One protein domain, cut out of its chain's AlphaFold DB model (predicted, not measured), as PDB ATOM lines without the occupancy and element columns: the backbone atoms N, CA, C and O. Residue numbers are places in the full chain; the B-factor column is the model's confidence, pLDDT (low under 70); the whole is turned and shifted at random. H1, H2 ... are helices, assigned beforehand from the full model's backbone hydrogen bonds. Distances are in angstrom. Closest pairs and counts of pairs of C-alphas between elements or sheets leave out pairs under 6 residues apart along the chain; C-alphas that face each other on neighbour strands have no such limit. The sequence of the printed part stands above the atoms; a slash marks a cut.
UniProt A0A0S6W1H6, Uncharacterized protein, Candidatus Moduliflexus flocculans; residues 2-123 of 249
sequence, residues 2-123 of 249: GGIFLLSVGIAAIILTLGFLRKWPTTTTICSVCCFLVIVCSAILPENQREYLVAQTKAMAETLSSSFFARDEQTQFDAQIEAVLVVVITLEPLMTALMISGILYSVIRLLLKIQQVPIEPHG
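Overview. This is residues 2 to 123 of the 249 residues of an uncharacterized protein of Candidatus Moduliflexus flocculans (UniProt A0A0S6W1H6). Two lobes joined near their ends make a wide V: H1, H2 and H5 pack as a triangle of three helices in one lobe, and the hairpin of H3 and H4 is the other. The printed part has 122 residues with five named helices, H1 to H5 in chain order, and no named strand: all helix. It is loose, with a radius of gyration of the C-alphas of 19.9 A, and spans 63 by 31 by 21 A.

Arrangement. Start at H5, residues 92 to 114, the longest helix. It touches H2, residues 26 to 44, closest at the C-alphas of Ala 97 and Cys 34, 5.1 A apart, at a steep tilt of 44 degrees, opposite ways. H1, residues 2 to 21, forms a hairpin with H2 at a shallow tilt of 17 degrees; look at the closest C-alphas, Gly 19 and Thr 29, 5.4 A apart. H1 and H5 are close but not clearly touching, their closest C-alphas, Leu 16 and Tyr 105, 7.2 A apart. Farther out, H3, residues 47 to 68, and H4, residues 71 to 90, form a hairpin at a shallow tilt of 32 degrees, with the C-alphas of Ser 65 and Gln 74 closest at 6.6 A. H2 and H3 are apart; H4 and H5 meet only through their link. Every O i to N i+4 pair is within hydrogen-bond range in H1, H2 and H5, but 16 of 18 in H3 and 14 of 16 in H4.

Along the chain. Find C-alpha 92 at (42.758, 9.952, 10.760); H5 runs 32.8 A to C-alpha 114 at (36.780, -9.002, -15.357). H1 begins at C-alpha 2, (43.834, -8.720, 13.184), and spans 28.5 A; H2 spans 26.8 A, H3 31.9 A and H4 28.7 A. Near residue 78, H4 has a kink of 29 degrees.

Size, cuts and confidence. Asp 72 and Gln 116 have the C-alphas farthest apart, 63.5 A. The four links are tight, and the printed part has no cut. Mean pLDDT of the printed part is 88.7; no printed residue is under 70.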
ATOM      1  N   GLY A   2      44.077  -8.099  14.504       85.69
ATOM      2  CA  GLY A   2      43.834  -8.720  13.184       85.69
ATOM      3  C   GLY A   2      42.414  -9.258  12.934       85.69
ATOM      4  O   GLY A   2      41.857  -9.027  11.867       85.69
ATOM      5  N   GLY A   3      41.785  -9.902  13.925       90.12
ATOM      6  CA  GLY A   3      40.422 -10.433  13.775       90.12
ATOM      7  C   GLY A   3      39.350  -9.354  13.563       90.12
ATOM      8  O   GLY A   3      38.492  -9.505  12.700       90.12
ATOM      9  N   ILE A   4      39.435  -8.238  14.297       88.12
ATOM     10  CA  ILE A   4      38.489  -7.117  14.161       88.12
ATOM     11  C   ILE A   4      38.659  -6.447  12.794       88.12
ATOM     12  O   ILE A   4      37.669  -6.112  12.154       88.12
ATOM     13  N   PHE A   5      39.902  -6.312  12.323       87.31
ATOM     14  CA  PHE A   5      40.196  -5.779  10.994       87.31
ATOM     15  C   PHE A   5      39.619  -6.654   9.871       87.31
ATOM     16  O   PHE A   5      38.966  -6.149   8.964       87.31
ATOM     17  N   LEU A   6      39.804  -7.976   9.935       90.25
ATOM     18  CA  LEU A   6      39.229  -8.882   8.935       90.25
ATOM     19  C   LEU A   6      37.698  -8.835   8.942       90.25
ATOM     20  O   LEU A   6      37.076  -8.821   7.880       90.25
ATOM     21  N   LEU A   7      37.093  -8.768  10.128       94.38
ATOM     22  CA  LEU A   7      35.646  -8.664  10.274       94.38
ATOM     23  C   LEU A   7      35.114  -7.334   9.723       94.38
ATOM     24  O   LEU A   7      34.112  -7.335   9.010       94.38
ATOM     25  N   SER A   8      35.787  -6.212   9.987       92.62
ATOM     26  CA  SER A   8      35.370  -4.905   9.472       92.62
ATOM     27  C   SER A   8      35.496  -4.821   7.953       92.62
ATOM     28  O   SER A   8      34.552  -4.404   7.286       92.62
ATOM     29  N   VAL A   9      36.601  -5.302   7.379       91.44
ATOM     30  CA  VAL A   9      36.770  -5.370   5.919       91.44
ATOM     31  C   VAL A   9      35.733  -6.307   5.290       91.44
ATOM     32  O   VAL A   9      35.164  -5.973   4.251       91.44
ATOM     33  N   GLY A  10      35.424  -7.437   5.933       92.94
ATOM     34  CA  GLY A  10      34.375  -8.357   5.491       92.94
ATOM     35  C   GLY A  10      32.990  -7.704   5.451       92.94
ATOM     36  O   GLY A  10      32.297  -7.795   4.439       92.94
ATOM     37  N   ILE A  11      32.601  -6.982   6.506       95.75
ATOM     38  CA  ILE A  11      31.327  -6.243   6.543       95.75
ATOM     39  C   ILE A  11      31.310  -5.128   5.492       95.75
ATOM     40  O   ILE A  11      30.321  -4.984   4.775       95.75
ATOM     41  N   ALA A  12      32.402  -4.374   5.349       94.75
ATOM     42  CA  ALA A  12      32.533  -3.340   4.324       94.75
ATOM     43  C   ALA A  12      32.336  -3.915   2.912       94.75
ATOM     44  O   ALA A  12      31.592  -3.343   2.114       94.75
ATOM     45  N   ALA A  13      32.933  -5.075   2.624       93.06
ATOM     46  CA  ALA A  13      32.738  -5.780   1.362       93.06
ATOM     47  C   ALA A  13      31.272  -6.196   1.160       93.06
ATOM     48  O   ALA A  13      30.733  -5.966   0.081       93.06
ATOM     49  N   ILE A  14      30.597  -6.717   2.193       95.00
ATOM     50  CA  ILE A  14      29.168  -7.076   2.126       95.00
ATOM     51  C   ILE A  14      28.301  -5.852   1.809       95.00
ATOM     52  O   ILE A  14      27.467  -5.923   0.908       95.00
ATOM     53  N   ILE A  15      28.503  -4.725   2.503       95.81
ATOM     54  CA  ILE A  15      27.773  -3.468   2.241       95.81
ATOM     55  C   ILE A  15      27.958  -3.051   0.779       95.81
ATOM     56  O   ILE A  15      27.000  -2.685   0.099       95.81
ATOM     57  N   LEU A  16      29.190  -3.142   0.284       94.06
ATOM     58  CA  LEU A  16      29.551  -2.725  -1.061       94.06
ATOM     59  C   LEU A  16      28.940  -3.646  -2.131       94.06
ATOM     60  O   LEU A  16      28.361  -3.163  -3.106       94.06
ATOM     61  N   THR A  17      28.975  -4.964  -1.919       92.12
ATOM     62  CA  THR A  17      28.298  -5.952  -2.772       92.12
ATOM     63  C   THR A  17      26.786  -5.747  -2.779       92.12
ATOM     64  O   THR A  17      26.182  -5.748  -3.851       92.12
ATOM     65  N   LEU A  18      26.162  -5.513  -1.620       94.12
ATOM     66  CA  LEU A  18      24.733  -5.197  -1.533       94.12
ATOM     67  C   LEU A  18      24.389  -3.914  -2.297       94.12
ATOM     68  O   LEU A  18      23.365  -3.878  -2.979       94.12
ATOM     69  N   GLY A  19      25.256  -2.902  -2.234       93.06
ATOM     70  CA  GLY A  19      25.121  -1.674  -3.015       93.06
ATOM     71  C   GLY A  19      25.111  -1.937  -4.520       93.06
ATOM     72  O   GLY A  19      24.227  -1.443  -5.217       93.06
ATOM     73  N   PHE A  20      26.019  -2.778  -5.025       90.62
ATOM     74  CA  PHE A  20      26.011  -3.182  -6.437       90.62
ATOM     75  C   PHE A  20      24.769  -4.004  -6.810       90.62
ATOM     76  O   PHE A  20      24.142  -3.723  -7.830       90.62
ATOM     77  N   LEU A  21      24.369  -4.976  -5.982       90.12
ATOM     78  CA  LEU A  21      23.206  -5.833  -6.249       90.12
ATOM     79  C   LEU A  21      21.887  -5.051  -6.266       90.12
ATOM     80  O   LEU A  21      21.008  -5.335  -7.077       90.12
ATOM     81  N   ARG A  22      21.749  -4.049  -5.393       93.12
ATOM     82  CA  ARG A  22      20.570  -3.171  -5.331       93.12
ATOM     83  C   ARG A  22      20.652  -1.962  -6.263       93.12
ATOM     84  O   ARG A  22      19.751  -1.129  -6.213       93.12
ATOM     85  N   LYS A  23      21.698  -1.861  -7.093       91.25
ATOM     86  CA  LYS A  23      21.946  -0.721  -7.991       91.25
ATOM     87  C   LYS A  23      21.910   0.622  -7.258       91.25
ATOM     88  O   LYS A  23      21.308   1.592  -7.713       91.25
ATOM     89  N   TRP A  24      22.516   0.675  -6.076       91.50
ATOM     90  CA  TRP A  24      22.648   1.929  -5.349       91.50
ATOM     91  C   TRP A  24      23.568   2.893  -6.101       91.50
ATOM     92  O   TRP A  24      24.566   2.456  -6.687       91.50
ATOM     93  N   PRO A  25      23.300   4.210  -6.033       89.31
ATOM     94  CA  PRO A  25      24.221   5.203  -6.560       89.31
ATOM     95  C   PRO A  25      25.611   5.017  -5.949       89.31
ATOM     96  O   PRO A  25      25.736   4.852  -4.732       89.31
ATOM     97  N   THR A  26      26.659   5.115  -6.772       89.81
ATOM     98  CA  THR A  26      28.071   4.970  -6.359       89.81
ATOM     99  C   THR A  26      28.389   5.727  -5.069       89.81
ATOM    100  O   THR A  26      29.013   5.192  -4.156       89.81
ATOM    101  N   THR A  27      27.895   6.958  -4.961       89.12
ATOM    102  CA  THR A  27      28.068   7.813  -3.785       89.12
ATOM    103  C   THR A  27      27.451   7.227  -2.535       89.12
ATOM    104  O   THR A  27      28.095   7.233  -1.495       89.12
ATOM    105  N   THR A  28      26.234   6.696  -2.629       90.88
ATOM    106  CA  THR A  28      25.541   6.112  -1.476       90.88
ATOM    107  C   THR A  28      26.306   4.896  -0.970       90.88
ATOM    108  O   THR A  28      26.519   4.761   0.234       90.88
ATOM    109  N   THR A  29      26.809   4.060  -1.880       92.06
ATOM    110  CA  THR A  29      27.625   2.890  -1.539       92.06
ATOM    111  C   THR A  29      28.933   3.292  -0.854       92.06
ATOM    112  O   THR A  29      29.212   2.813   0.244       92.06
ATOM    113  N   ILE A  30      29.707   4.214  -1.442       91.75
ATOM    114  CA  ILE A  30      30.981   4.678  -0.860       91.75
ATOM    115  C   ILE A  30      30.746   5.366   0.489       91.75
ATOM    116  O   ILE A  30      31.462   5.081   1.443       91.75
ATOM    117  N   CYS A  31      29.731   6.226   0.602       92.00
ATOM    118  CA  CYS A  31      29.412   6.915   1.853       92.00
ATOM    119  C   CYS A  31      28.977   5.939   2.949       92.00
ATOM    120  O   CYS A  31      29.357   6.122   4.099       92.00
ATOM    121  N   SER A  32      28.226   4.887   2.607       93.31
ATOM    122  CA  SER A  32      27.798   3.868   3.576       93.31
ATOM    123  C   SER A  32      28.988   3.082   4.124       93.31
ATOM    124  O   SER A  32      29.106   2.907   5.335       93.31
ATOM    125  N   VAL A  33      29.901   2.658   3.243       94.25
ATOM    126  CA  VAL A  33      31.134   1.962   3.641       94.25
ATOM    127  C   VAL A  33      32.038   2.887   4.455       94.25
ATOM    128  O   VAL A  33      32.520   2.487   5.511       94.25
ATOM    129  N   CYS A  34      32.205   4.136   4.020       94.38
ATOM    130  CA  CYS A  34      32.996   5.136   4.730       94.38
ATOM    131  C   CYS A  34      32.432   5.405   6.131       94.38
ATOM    132  O   CYS A  34      33.171   5.335   7.104       94.38
ATOM    133  N   CYS A  35      31.119   5.625   6.260       94.12
ATOM    134  CA  CYS A  35      30.455   5.844   7.547       94.12
ATOM    135  C   CYS A  35      30.669   4.659   8.501       94.12
ATOM    136  O   CYS A  35      31.078   4.848   9.645       94.12
ATOM    137  N   PHE A  36      30.479   3.431   8.008       95.88
ATOM    138  CA  PHE A  36      30.754   2.219   8.778       95.88
ATOM    139  C   PHE A  36      32.218   2.150   9.239       95.88
ATOM    140  O   PHE A  36      32.482   1.936  10.422       95.88
ATOM    141  N   LEU A  37      33.174   2.380   8.334       94.44
ATOM    142  CA  LEU A  37      34.599   2.343   8.661       94.44
ATOM    143  C   LEU A  37      35.004   3.461   9.625       94.44
ATOM    144  O   LEU A  37      35.785   3.194  10.528       94.44
ATOM    145  N   VAL A  38      34.442   4.668   9.517       94.44
ATOM    146  CA  VAL A  38      34.678   5.760  10.477       94.44
ATOM    147  C   VAL A  38      34.245   5.348  11.877       94.44
ATOM    148  O   VAL A  38      35.001   5.558  12.824       94.44
ATOM    149  N   ILE A  39      33.063   4.739  12.016       93.69
ATOM    150  CA  ILE A  39      32.552   4.265  13.309       93.69
ATOM    151  C   ILE A  39      33.495   3.204  13.880       93.69
ATOM    152  O   ILE A  39      33.901   3.297  15.036       93.69
ATOM    153  N   VAL A  40      33.887   2.228  13.060       93.38
ATOM    154  CA  VAL A  40      34.768   1.133  13.478       93.38
ATOM    155  C   VAL A  40      36.167   1.637  13.841       93.38
ATOM    156  O   VAL A  40      36.655   1.324  14.921       93.38
ATOM    157  N   CYS A  41      36.806   2.444  12.994       91.25
ATOM    158  CA  CYS A  41      38.133   3.008  13.249       91.25
ATOM    159  C   CYS A  41      38.130   3.893  14.500       91.25
ATOM    160  O   CYS A  41      39.000   3.742  15.354       91.25
ATOM    161  N   SER A  42      37.113   4.745  14.658       89.94
ATOM    162  CA  SER A  42      36.964   5.594  15.848       89.94
ATOM    163  C   SER A  42      36.742   4.789  17.129       89.94
ATOM    164  O   SER A  42      37.193   5.215  18.185       89.94
ATOM    165  N   ALA A  43      36.055   3.647  17.051       88.81
ATOM    166  CA  ALA A  43      35.803   2.781  18.202       88.81
ATOM    167  C   ALA A  43      36.997   1.878  18.556       88.81
ATOM    168  O   ALA A  43      37.145   1.483  19.710       88.81
ATOM    169  N   ILE A  44      37.829   1.519  17.572       87.50
ATOM    170  CA  ILE A  44      38.986   0.637  17.775       87.50
ATOM    171  C   ILE A  44      40.180   1.391  18.347       87.50
ATOM    172  O   ILE A  44      40.905   0.797  19.138       87.50
ATOM    173  N   LEU A  45      40.408   2.641  17.929       81.31
ATOM    174  CA  LEU A  45      41.519   3.470  18.399       81.31
ATOM    175  C   LEU A  45      41.246   3.917  19.840       81.31
ATOM    176  O   LEU A  45      40.491   4.873  20.040       81.31
ATOM    177  N   PRO A  46      41.836   3.254  20.852       78.44
ATOM    178  CA  PRO A  46      41.627   3.655  22.225       78.44
ATOM    179  C   PRO A  46      42.380   4.966  22.481       78.44
ATOM    180  O   PRO A  46      43.390   5.269  21.839       78.44
ATOM    181  N   GLU A  47      41.876   5.756  23.425       78.12
ATOM    182  CA  GLU A  47      42.350   7.119  23.700       78.12
ATOM    183  C   GLU A  47      43.866   7.173  23.976       78.12
ATOM    184  O   GLU A  47      44.572   8.029  23.445       78.12
ATOM    185  N   ASN A  48      44.394   6.154  24.659       80.38
ATOM    186  CA  ASN A  48      45.821   5.999  24.946       80.38
ATOM    187  C   ASN A  48      46.718   5.874  23.695       80.38
ATOM    188  O   ASN A  48      47.852   6.350  23.700       80.38
ATOM    189  N   GLN A  49      46.247   5.250  22.612       83.75
ATOM    190  CA  GLN A  49      47.018   5.178  21.365       83.75
ATOM    191  C   GLN A  49      47.032   6.520  20.645       83.75
ATOM    192  O   GLN A  49      48.026   6.857  20.003       83.75
ATOM    193  N   ARG A  50      45.952   7.298  20.764       79.25
ATOM    194  CA  ARG A  50      45.890   8.640  20.183       79.25
ATOM    195  C   ARG A  50      46.902   9.560  20.858       79.25
ATOM    196  O   ARG A  50      47.651  10.230  20.156       79.25
ATOM    197  N   GLU A  51      46.978   9.536  22.185       83.94
ATOM    198  CA  GLU A  51      47.988  10.291  22.942       83.94
ATOM    199  C   GLU A  51      49.413   9.896  22.547       83.94
ATOM    200  O   GLU A  51      50.252  10.764  22.302       83.94
ATOM    201  N   TYR A  52      49.675   8.594  22.404       87.38
ATOM    202  CA  TYR A  52      50.976   8.099  21.956       87.38
ATOM    203  C   TYR A  52      51.344   8.610  20.556       87.38
ATOM    204  O   TYR A  52      52.462   9.084  20.349       87.38
ATOM    205  N   LEU A  53      50.405   8.563  19.604       84.88
ATOM    206  CA  LEU A  53      50.614   9.084  18.252       84.88
ATOM    207  C   LEU A  53      50.875  10.592  18.274       84.88
ATOM    208  O   LEU A  53      51.812  11.049  17.624       84.88
ATOM    209  N   VAL A  54      50.110  11.366  19.049       83.75
ATOM    210  CA  VAL A  54      50.342  12.814  19.202       83.75
ATOM    211  C   VAL A  54      51.745  13.074  19.742       83.75
ATOM    212  O   VAL A  54      52.486  13.847  19.138       83.75
ATOM    213  N   ALA A  55      52.145  12.393  20.817       87.38
ATOM    214  CA  ALA A  55      53.463  12.559  21.423       87.38
ATOM    215  C   ALA A  55      54.601  12.201  20.451       87.38
ATOM    216  O   ALA A  55      55.562  12.957  20.311       87.38
ATOM    217  N   GLN A  56      54.473  11.085  19.728       89.75
ATOM    218  CA  GLN A  56      55.463  10.661  18.737       89.75
ATOM    219  C   GLN A  56      55.580  11.663  17.584       89.75
ATOM    220  O   GLN A  56      56.686  12.023  17.176       89.75
ATOM    221  N   THR A  57      54.444  12.130  17.062       85.69
ATOM    222  CA  THR A  57      54.429  13.058  15.924       85.69
ATOM    223  C   THR A  57      54.936  14.440  16.334       85.69
ATOM    224  O   THR A  57      55.644  15.085  15.562       85.69
ATOM    225  N   LYS A  58      54.649  14.868  17.570       86.06
ATOM    226  CA  LYS A  58      55.182  16.102  18.157       86.06
ATOM    227  C   LYS A  58      56.704  16.046  18.291       86.06
ATOM    228  O   LYS A  58      57.375  16.949  17.811       86.06
ATOM    229  N   ALA A  59      57.260  14.948  18.809       88.75
ATOM    230  CA  ALA A  59      58.711  14.776  18.901       88.75
ATOM    231  C   ALA A  59      59.404  14.820  17.522       88.75
ATOM    232  O   ALA A  59      60.472  15.418  17.366       88.75
ATOM    233  N   MET A  60      58.787  14.226  16.493       87.00
ATOM    234  CA  MET A  60      59.278  14.326  15.111       87.00
ATOM    235  C   MET A  60      59.219  15.762  14.580       87.00
ATOM    236  O   MET A  60      60.177  16.223  13.956       87.00
ATOM    237  N   ALA A  61      58.118  16.469  14.834       84.06
ATOM    238  CA  ALA A  61      57.945  17.855  14.425       84.06
ATOM    239  C   ALA A  61      58.956  18.794  15.096       84.06
ATOM    240  O   ALA A  61      59.544  19.618  14.406       84.06
ATOM    241  N   GLU A  62      59.212  18.627  16.394       85.88
ATOM    242  CA  GLU A  62      60.218  19.393  17.146       85.88
ATOM    243  C   GLU A  62      61.636  19.132  16.618       85.88
ATOM    244  O   GLU A  62      62.440  20.052  16.450       85.88
ATOM    245  N   THR A  63      61.937  17.874  16.280       88.25
ATOM    246  CA  THR A  63      63.221  17.512  15.665       88.25
ATOM    247  C   THR A  63      63.392  18.219  14.318       88.25
ATOM    248  O   THR A  63      64.445  18.798  14.053       88.25
ATOM    249  N   LEU A  64      62.348  18.238  13.485       84.38
ATOM    250  CA  LEU A  64      62.354  18.964  12.215       84.38
ATOM    251  C   LEU A  64      62.458  20.481  12.435       84.38
ATOM    252  O   LEU A  64      63.324  21.109  11.830       84.38
ATOM    253  N   SER A  65      61.652  21.079  13.316       84.06
ATOM    254  CA  SER A  65      61.638  22.535  13.526       84.06
ATOM    255  C   SER A  65      62.977  23.055  14.050       84.06
ATOM    256  O   SER A  65      63.482  24.055  13.535       84.06
ATOM    257  N   SER A  66      63.616  22.320  14.965       85.00
ATOM    258  CA  SER A  66      64.940  22.667  15.502       85.00
ATOM    259  C   SER A  66      66.057  22.695  14.452       85.00
ATOM    260  O   SER A  66      67.075  23.352  14.658       85.00
ATOM    261  N   SER A  67      65.871  22.011  13.317       86.50
ATOM    262  CA  SER A  67      66.849  21.990  12.226       86.50
ATOM    263  C   SER A  67      66.695  23.145  11.227       86.50
ATOM    264  O   SER A  67      67.641  23.432  10.494       86.50
ATOM    265  N   PHE A  68      65.539  23.823  11.206       84.38
ATOM    266  CA  PHE A  68      65.214  24.840  10.198       84.38
ATOM    267  C   PHE A  68      65.040  26.266  10.744       84.38
ATOM    268  O   PHE A  68      65.257  27.207   9.982       84.38
ATOM    269  N   PHE A  69      64.675  26.456  12.019       84.12
ATOM    270  CA  PHE A  69      64.278  27.773  12.545       84.12
ATOM    271  C   PHE A  69      65.189  28.304  13.656       84.12
ATOM    272  O   PHE A  69      65.747  27.554  14.456       84.12
ATOM    273  N   ALA A  70      65.300  29.634  13.731       82.44
ATOM    274  CA  ALA A  70      65.878  30.311  14.887       82.44
ATOM    275  C   ALA A  70      64.938  30.203  16.103       82.44
ATOM    276  O   ALA A  70      63.718  30.115  15.963       82.44
ATOM    277  N   ARG A  71      65.513  30.252  17.312       76.69
ATOM    278  CA  ARG A  71      64.820  29.957  18.583       76.69
ATOM    279  C   ARG A  71      63.541  30.780  18.817       76.69
ATOM    280  O   ARG A  71      62.587  30.263  19.389       76.69
ATOM    281  N   ASP A  72      63.509  32.028  18.350       76.12
ATOM    282  CA  ASP A  72      62.366  32.932  18.537       76.12
ATOM    283  C   ASP A  72      61.205  32.642  17.561       76.12
ATOM    284  O   ASP A  72      60.038  32.792  17.925       76.12
ATOM    285  N   GLU A  73      61.494  32.153  16.349       79.69
ATOM    286  CA  GLU A  73      60.477  31.733  15.367       79.69
ATOM    287  C   GLU A  73      59.895  30.349  15.696       79.69
ATOM    288  O   GLU A  73      58.744  30.050  15.366       79.69
ATOM    289  N   GLN A  74      60.665  29.529  16.416       80.12
ATOM    290  CA  GLN A  74      60.301  28.163  16.784       80.12
ATOM    291  C   GLN A  74      59.026  28.108  17.640       80.12
ATOM    292  O   GLN A  74      58.125  27.332  17.346       80.12
ATOM    293  N   THR A  75      58.872  29.004  18.622       78.25
ATOM    294  CA  THR A  75      57.725  28.960  19.557       78.25
ATOM    295  C   THR A  75      56.382  29.226  18.859       78.25
ATOM    296  O   THR A  75      55.375  28.583  19.161       78.25
ATOM    297  N   GLN A  76      56.337  30.166  17.905       76.69
ATOM    298  CA  GLN A  76      55.115  30.427  17.131       76.69
ATOM    299  C   GLN A  76      54.810  29.290  16.154       76.69
ATOM    300  O   GLN A  76      53.642  28.965  15.931       76.69
ATOM    301  N   PHE A  77      55.851  28.696  15.574       76.81
ATOM    302  CA  PHE A  77      55.725  27.591  14.636       76.81
ATOM    303  C   PHE A  77      55.253  26.303  15.326       76.81
ATOM    304  O   PHE A  77      54.331  25.655  14.832       76.81
ATOM    305  N   ASP A  78      55.781  25.992  16.510       79.12
ATOM    306  CA  ASP A  78      55.402  24.815  17.295       79.12
ATOM    307  C   ASP A  78      53.910  24.850  17.669       79.12
ATOM    308  O   ASP A  78      53.203  23.854  17.505       79.12
ATOM    309  N   ALA A  79      53.388  26.020  18.059       79.88
ATOM    310  CA  ALA A  79      51.965  26.196  18.361       79.88
ATOM    311  C   ALA A  79      51.055  25.998  17.131       79.88
ATOM    312  O   ALA A  79      49.912  25.554  17.269       79.88
ATOM    313  N   GLN A  80      51.530  26.329  15.925       79.50
ATOM    314  CA  GLN A  80      50.789  26.080  14.684       79.50
ATOM    315  C   GLN A  80      50.850  24.607  14.283       79.50
ATOM    316  O   GLN A  80      49.827  24.041  13.896       79.50
ATOM    317  N   ILE A  81      52.019  23.971  14.403       80.69
ATOM    318  CA  ILE A  81      52.167  22.544  14.116       80.69
ATOM    319  C   ILE A  81      51.298  21.719  15.054       80.69
ATOM    320  O   ILE A  81      50.599  20.825  14.587       80.69
ATOM    321  N   GLU A  82      51.292  22.025  16.350       82.56
ATOM    322  CA  GLU A  82      50.471  21.312  17.327       82.56
ATOM    323  C   GLU A  82      48.987  21.351  16.942       82.56
ATOM    324  O   GLU A  82      48.330  20.310  16.908       82.56
ATOM    325  N   ALA A  83      48.486  22.516  16.520       82.00
ATOM    326  CA  ALA A  83      47.120  22.668  16.024       82.00
ATOM    327  C   ALA A  83      46.829  21.750  14.825       82.00
ATOM    328  O   ALA A  83      45.808  21.058  14.782       82.00
ATOM    329  N   VAL A  84      47.734  21.738  13.843       82.81
ATOM    330  CA  VAL A  84      47.598  20.923  12.630       82.81
ATOM    331  C   VAL A  84      47.673  19.436  12.964       82.81
ATOM    332  O   VAL A  84      46.847  18.668  12.477       82.81
ATOM    333  N   LEU A  85      48.609  19.026  13.820       84.50
ATOM    334  CA  LEU A  85      48.776  17.638  14.244       84.50
ATOM    335  C   LEU A  85      47.538  17.119  14.963       84.50
ATOM    336  O   LEU A  85      47.063  16.032  14.638       84.50
ATOM    337  N   VAL A  86      46.975  17.906  15.882       85.25
ATOM    338  CA  VAL A  86      45.731  17.550  16.574       85.25
ATOM    339  C   VAL A  86      44.617  17.302  15.562       85.25
ATOM    340  O   VAL A  86      43.931  16.284  15.650       85.25
ATOM    341  N   VAL A  87      44.456  18.171  14.562       87.69
ATOM    342  CA  VAL A  87      43.435  17.989  13.518       87.69
ATOM    343  C   VAL A  87      43.706  16.747  12.670       87.69
ATOM    344  O   VAL A  87      42.801  15.936  12.489       87.69
ATOM    345  N   VAL A  88      44.935  16.566  12.185       88.38
ATOM    346  CA  VAL A  88      45.317  15.428  11.335       88.38
ATOM    347  C   VAL A  88      45.080  14.103  12.053       88.38
ATOM    348  O   VAL A  88      44.467  13.204  11.484       88.38
ATOM    349  N   ILE A  89      45.503  13.994  13.312       89.19
ATOM    350  CA  ILE A  89      45.342  12.774  14.111       89.19
ATOM    351  C   ILE A  89      43.869  12.531  14.438       89.19
ATOM    352  O   ILE A  89      43.400  11.396  14.401       89.19
ATOM    353  N   THR A  90      43.106  13.587  14.721       89.38
ATOM    354  CA  THR A  90      41.677  13.446  15.029       89.38
ATOM    355  C   THR A  90      40.859  13.026  13.804       89.38
ATOM    356  O   THR A  90      39.868  12.306  13.950       89.38
ATOM    357  N   LEU A  91      41.272  13.449  12.604       91.38
ATOM    358  CA  LEU A  91      40.631  13.116  11.326       91.38
ATOM    359  C   LEU A  91      41.209  11.867  10.645       91.38
ATOM    360  O   LEU A  91      40.763  11.505   9.553       91.38
ATOM    361  N   GLU A  92      42.172  11.192  11.273       91.06
ATOM    362  CA  GLU A  92      42.758   9.952  10.760       91.06
ATOM    363  C   GLU A  92      41.689   8.893  10.419       91.06
ATOM    364  O   GLU A  92      41.733   8.388   9.290       91.06
ATOM    365  N   PRO A  93      40.663   8.628  11.263       93.50
ATOM    366  CA  PRO A  93      39.654   7.616  10.957       93.50
ATOM    367  C   PRO A  93      38.906   7.900   9.653       93.50
ATOM    368  O   PRO A  93      38.651   6.983   8.871       93.50
ATOM    369  N   LEU A  94      38.572   9.167   9.392       94.69
ATOM    370  CA  LEU A  94      37.926   9.593   8.153       94.69
ATOM    371  C   LEU A  94      38.841   9.409   6.942       94.69
ATOM    372  O   LEU A  94      38.401   8.867   5.928       94.69
ATOM    373  N   MET A  95      40.100   9.836   7.032       92.31
ATOM    374  CA  MET A  95      41.051   9.719   5.924       92.31
ATOM    375  C   MET A  95      41.288   8.253   5.552       92.31
ATOM    376  O   MET A  95      41.206   7.883   4.378       92.31
ATOM    377  N   THR A  96      41.494   7.401   6.555       91.50
ATOM    378  CA  THR A  96      41.663   5.957   6.377       91.50
ATOM    379  C   THR A  96      40.398   5.313   5.809       91.50
ATOM    380  O   THR A  96      40.476   4.562   4.833       91.50
ATOM    381  N   ALA A  97      39.216   5.662   6.325       94.31
ATOM    382  CA  ALA A  97      37.940   5.171   5.805       94.31
ATOM    383  C   ALA A  97      37.708   5.569   4.338       94.31
ATOM    384  O   ALA A  97      37.277   4.728   3.546       94.31
ATOM    385  N   LEU A  98      38.021   6.810   3.950       93.88
ATOM    386  CA  LEU A  98      37.900   7.288   2.568       93.88
ATOM    387  C   LEU A  98      38.845   6.537   1.625       93.88
ATOM    388  O   LEU A  98      38.405   6.065   0.574       93.88
ATOM    389  N   MET A  99      40.115   6.379   2.011       93.06
ATOM    390  CA  MET A  99      41.101   5.636   1.220       93.06
ATOM    391  C   MET A  99      40.679   4.178   1.029       93.06
ATOM    392  O   MET A  99      40.608   3.702  -0.106       93.06
ATOM    393  N   ILE A 100      40.332   3.481   2.115       92.88
ATOM    394  CA  ILE A 100      39.910   2.075   2.061       92.88
ATOM    395  C   ILE A 100      38.634   1.931   1.231       92.88
ATOM    396  O   ILE A 100      38.574   1.063   0.362       92.88
ATOM    397  N   SER A 101      37.632   2.790   1.437       93.88
ATOM    398  CA  SER A 101      36.374   2.741   0.676       93.88
ATOM    399  C   SER A 101      36.608   2.948  -0.821       93.88
ATOM    400  O   SER A 101      36.041   2.224  -1.639       93.88
ATOM    401  N   GLY A 102      37.471   3.900  -1.192       92.44
ATOM    402  CA  GLY A 102      37.832   4.165  -2.584       92.44
ATOM    403  C   GLY A 102      38.573   2.996  -3.236       92.44
ATOM    404  O   GLY A 102      38.238   2.599  -4.358       92.44
ATOM    405  N   ILE A 103      39.535   2.399  -2.525       93.56
ATOM    406  CA  ILE A 103      40.277   1.220  -2.992       93.56
ATOM    407  C   ILE A 103      39.332   0.027  -3.149       93.56
ATOM    408  O   ILE A 103      39.288  -0.570  -4.223       93.56
ATOM    409  N   LEU A 104      38.535  -0.295  -2.124       93.25
ATOM    410  CA  LEU A 104      37.592  -1.418  -2.153       93.25
ATOM    411  C   LEU A 104      36.583  -1.278  -3.294       93.25
ATOM    412  O   LEU A 104      36.362  -2.234  -4.037       93.25
ATOM    413  N   TYR A 105      36.014  -0.085  -3.477       93.75
ATOM    414  CA  TYR A 105      35.101   0.185  -4.585       93.75
ATOM    415  C   TYR A 105      35.773  -0.047  -5.942       93.75
ATOM    416  O   TYR A 105      35.213  -0.729  -6.804       93.75
ATOM    417  N   SER A 106      36.991   0.468  -6.117       92.50
ATOM    418  CA  SER A 106      37.753   0.332  -7.363       92.50
ATOM    419  C   SER A 106      38.090  -1.129  -7.668       92.50
ATOM    420  O   SER A 106      37.895  -1.582  -8.796       92.50
ATOM    421  N   VAL A 107      38.537  -1.883  -6.659       93.56
ATOM    422  CA  VAL A 107      38.871  -3.307  -6.783       93.56
ATOM    423  C   VAL A 107      37.632  -4.129  -7.121       93.56
ATOM    424  O   VAL A 107      37.659  -4.889  -8.087       93.56
ATOM    425  N   ILE A 108      36.525  -3.962  -6.393       91.94
ATOM    426  CA  ILE A 108      35.297  -4.734  -6.646       91.94
ATOM    427  C   ILE A 108      34.750  -4.428  -8.038       91.94
ATOM    428  O   ILE A 108      34.387  -5.342  -8.777       91.94
ATOM    429  N   ARG A 109      34.757  -3.158  -8.446       91.19
ATOM    430  CA  ARG A 109      34.325  -2.772  -9.789       91.19
ATOM    431  C   ARG A 109      35.218  -3.367 -10.881       91.19
ATOM    432  O   ARG A 109      34.703  -3.800 -11.912       91.19
ATOM    433  N   LEU A 110      36.533  -3.415 -10.664       93.50
ATOM    434  CA  LEU A 110      37.475  -4.071 -11.574       93.50
ATOM    435  C   LEU A 110      37.201  -5.579 -11.670       93.50
ATOM    436  O   LEU A 110      37.139  -6.107 -12.776       93.50
ATOM    437  N   LEU A 111      36.979  -6.256 -10.540       93.88
ATOM    438  CA  LEU A 111      36.665  -7.688 -10.499       93.88
ATOM    439  C   LEU A 111      35.359  -8.010 -11.233       93.88
ATOM    440  O   LEU A 111      35.336  -8.918 -12.060       93.88
ATOM    441  N   LEU A 112      34.301  -7.230 -11.006       92.06
ATOM    442  CA  LEU A 112      33.026  -7.388 -11.713       92.06
ATOM    443  C   LEU A 112      33.183  -7.182 -13.227       92.06
ATOM    444  O   LEU A 112      32.584  -7.910 -14.018       92.06
ATOM    445  N   LYS A 113      34.040  -6.237 -13.641       92.25
ATOM    446  CA  LYS A 113      34.358  -6.009 -15.058       92.25
ATOM    447  C   LYS A 113      35.107  -7.198 -15.665       92.25
ATOM    448  O   LYS A 113      34.797  -7.587 -16.788       92.25
ATOM    449  N   ILE A 114      36.060  -7.785 -14.936       96.25
ATOM    450  CA  ILE A 114      36.780  -9.002 -15.357       96.25
ATOM    451  C   ILE A 114      35.808 -10.180 -15.499       96.25
ATOM    452  O   ILE A 114      35.913 -10.950 -16.449       96.25
ATOM    453  N   GLN A 115      34.822 -10.283 -14.607       95.88
ATOM    454  CA  GLN A 115      33.771 -11.304 -14.643       95.88
ATOM    455  C   GLN A 115      32.667 -11.032 -15.678       95.88
ATOM    456  O   GLN A 115      31.704 -11.789 -15.742       95.88
ATOM    457  N   GLN A 116      32.786  -9.966 -16.477       94.50
ATOM    458  CA  GLN A 116      31.790  -9.559 -17.477       94.50
ATOM    459  C   GLN A 116      30.384  -9.329 -16.896       94.50
ATOM    460  O   GLN A 116      29.386  -9.390 -17.615       94.50
ATOM    461  N   VAL A 117      30.288  -9.024 -15.599       93.00
ATOM    462  CA  VAL A 117      29.022  -8.612 -14.991       93.00
ATOM    463  C   VAL A 117      28.688  -7.221 -15.540       93.00
ATOM    464  O   VAL A 117      29.554  -6.344 -15.515       93.00
ATOM    465  N   PRO A 118      27.472  -6.978 -16.057       89.19
ATOM    466  CA  PRO A 118      27.095  -5.658 -16.544       89.19
ATOM    467  C   PRO A 118      27.066  -4.661 -15.378       89.19
ATOM    468  O   PRO A 118      26.284  -4.807 -14.441       89.19
ATOM    469  N   ILE A 119      27.926  -3.641 -15.440       89.00
ATOM    470  CA  ILE A 119      28.001  -2.552 -14.456       89.00
ATOM    471  C   ILE A 119      27.601  -1.257 -15.153       89.00
ATOM    472  O   ILE A 119      28.094  -0.965 -16.244       89.00
ATOM    473  N   GLU A 120      26.764  -0.451 -14.505       86.81
ATOM    474  CA  GLU A 120      26.434   0.886 -14.997       86.81
ATOM    475  C   GLU A 120      27.701   1.740 -15.145       86.81
ATOM    476  O   GLU A 120      28.555   1.724 -14.253       86.81
ATOM    477  N   PRO A 121      27.871   2.481 -16.253       86.25
ATOM    478  CA  PRO A 121      29.026   3.351 -16.448       86.25
ATOM    479  C   PRO A 121      29.114   4.420 -15.348       86.25
ATOM    480  O   PRO A 121      28.144   4.722 -14.661       86.25
ATOM    481  N   HIS A 122      30.307   4.981 -15.137       83.44
ATOM    482  CA  HIS A 122      30.431   6.121 -14.226       83.44
ATOM    483  C   HIS A 122      29.652   7.301 -14.815       83.44
ATOM    484  O   HIS A 122      29.876   7.657 -15.973       83.44
ATOM    485  N   GLY A 123      28.767   7.903 -14.019       83.69
ATOM    486  CA  GLY A 123      28.156   9.184 -14.367       83.69
ATOM    487  C   GLY A 123      29.218  10.276 -14.505       83.69
ATOM    488  O   GLY A 123      30.318  10.170 -13.948       83.69
TER     489      GLY A 123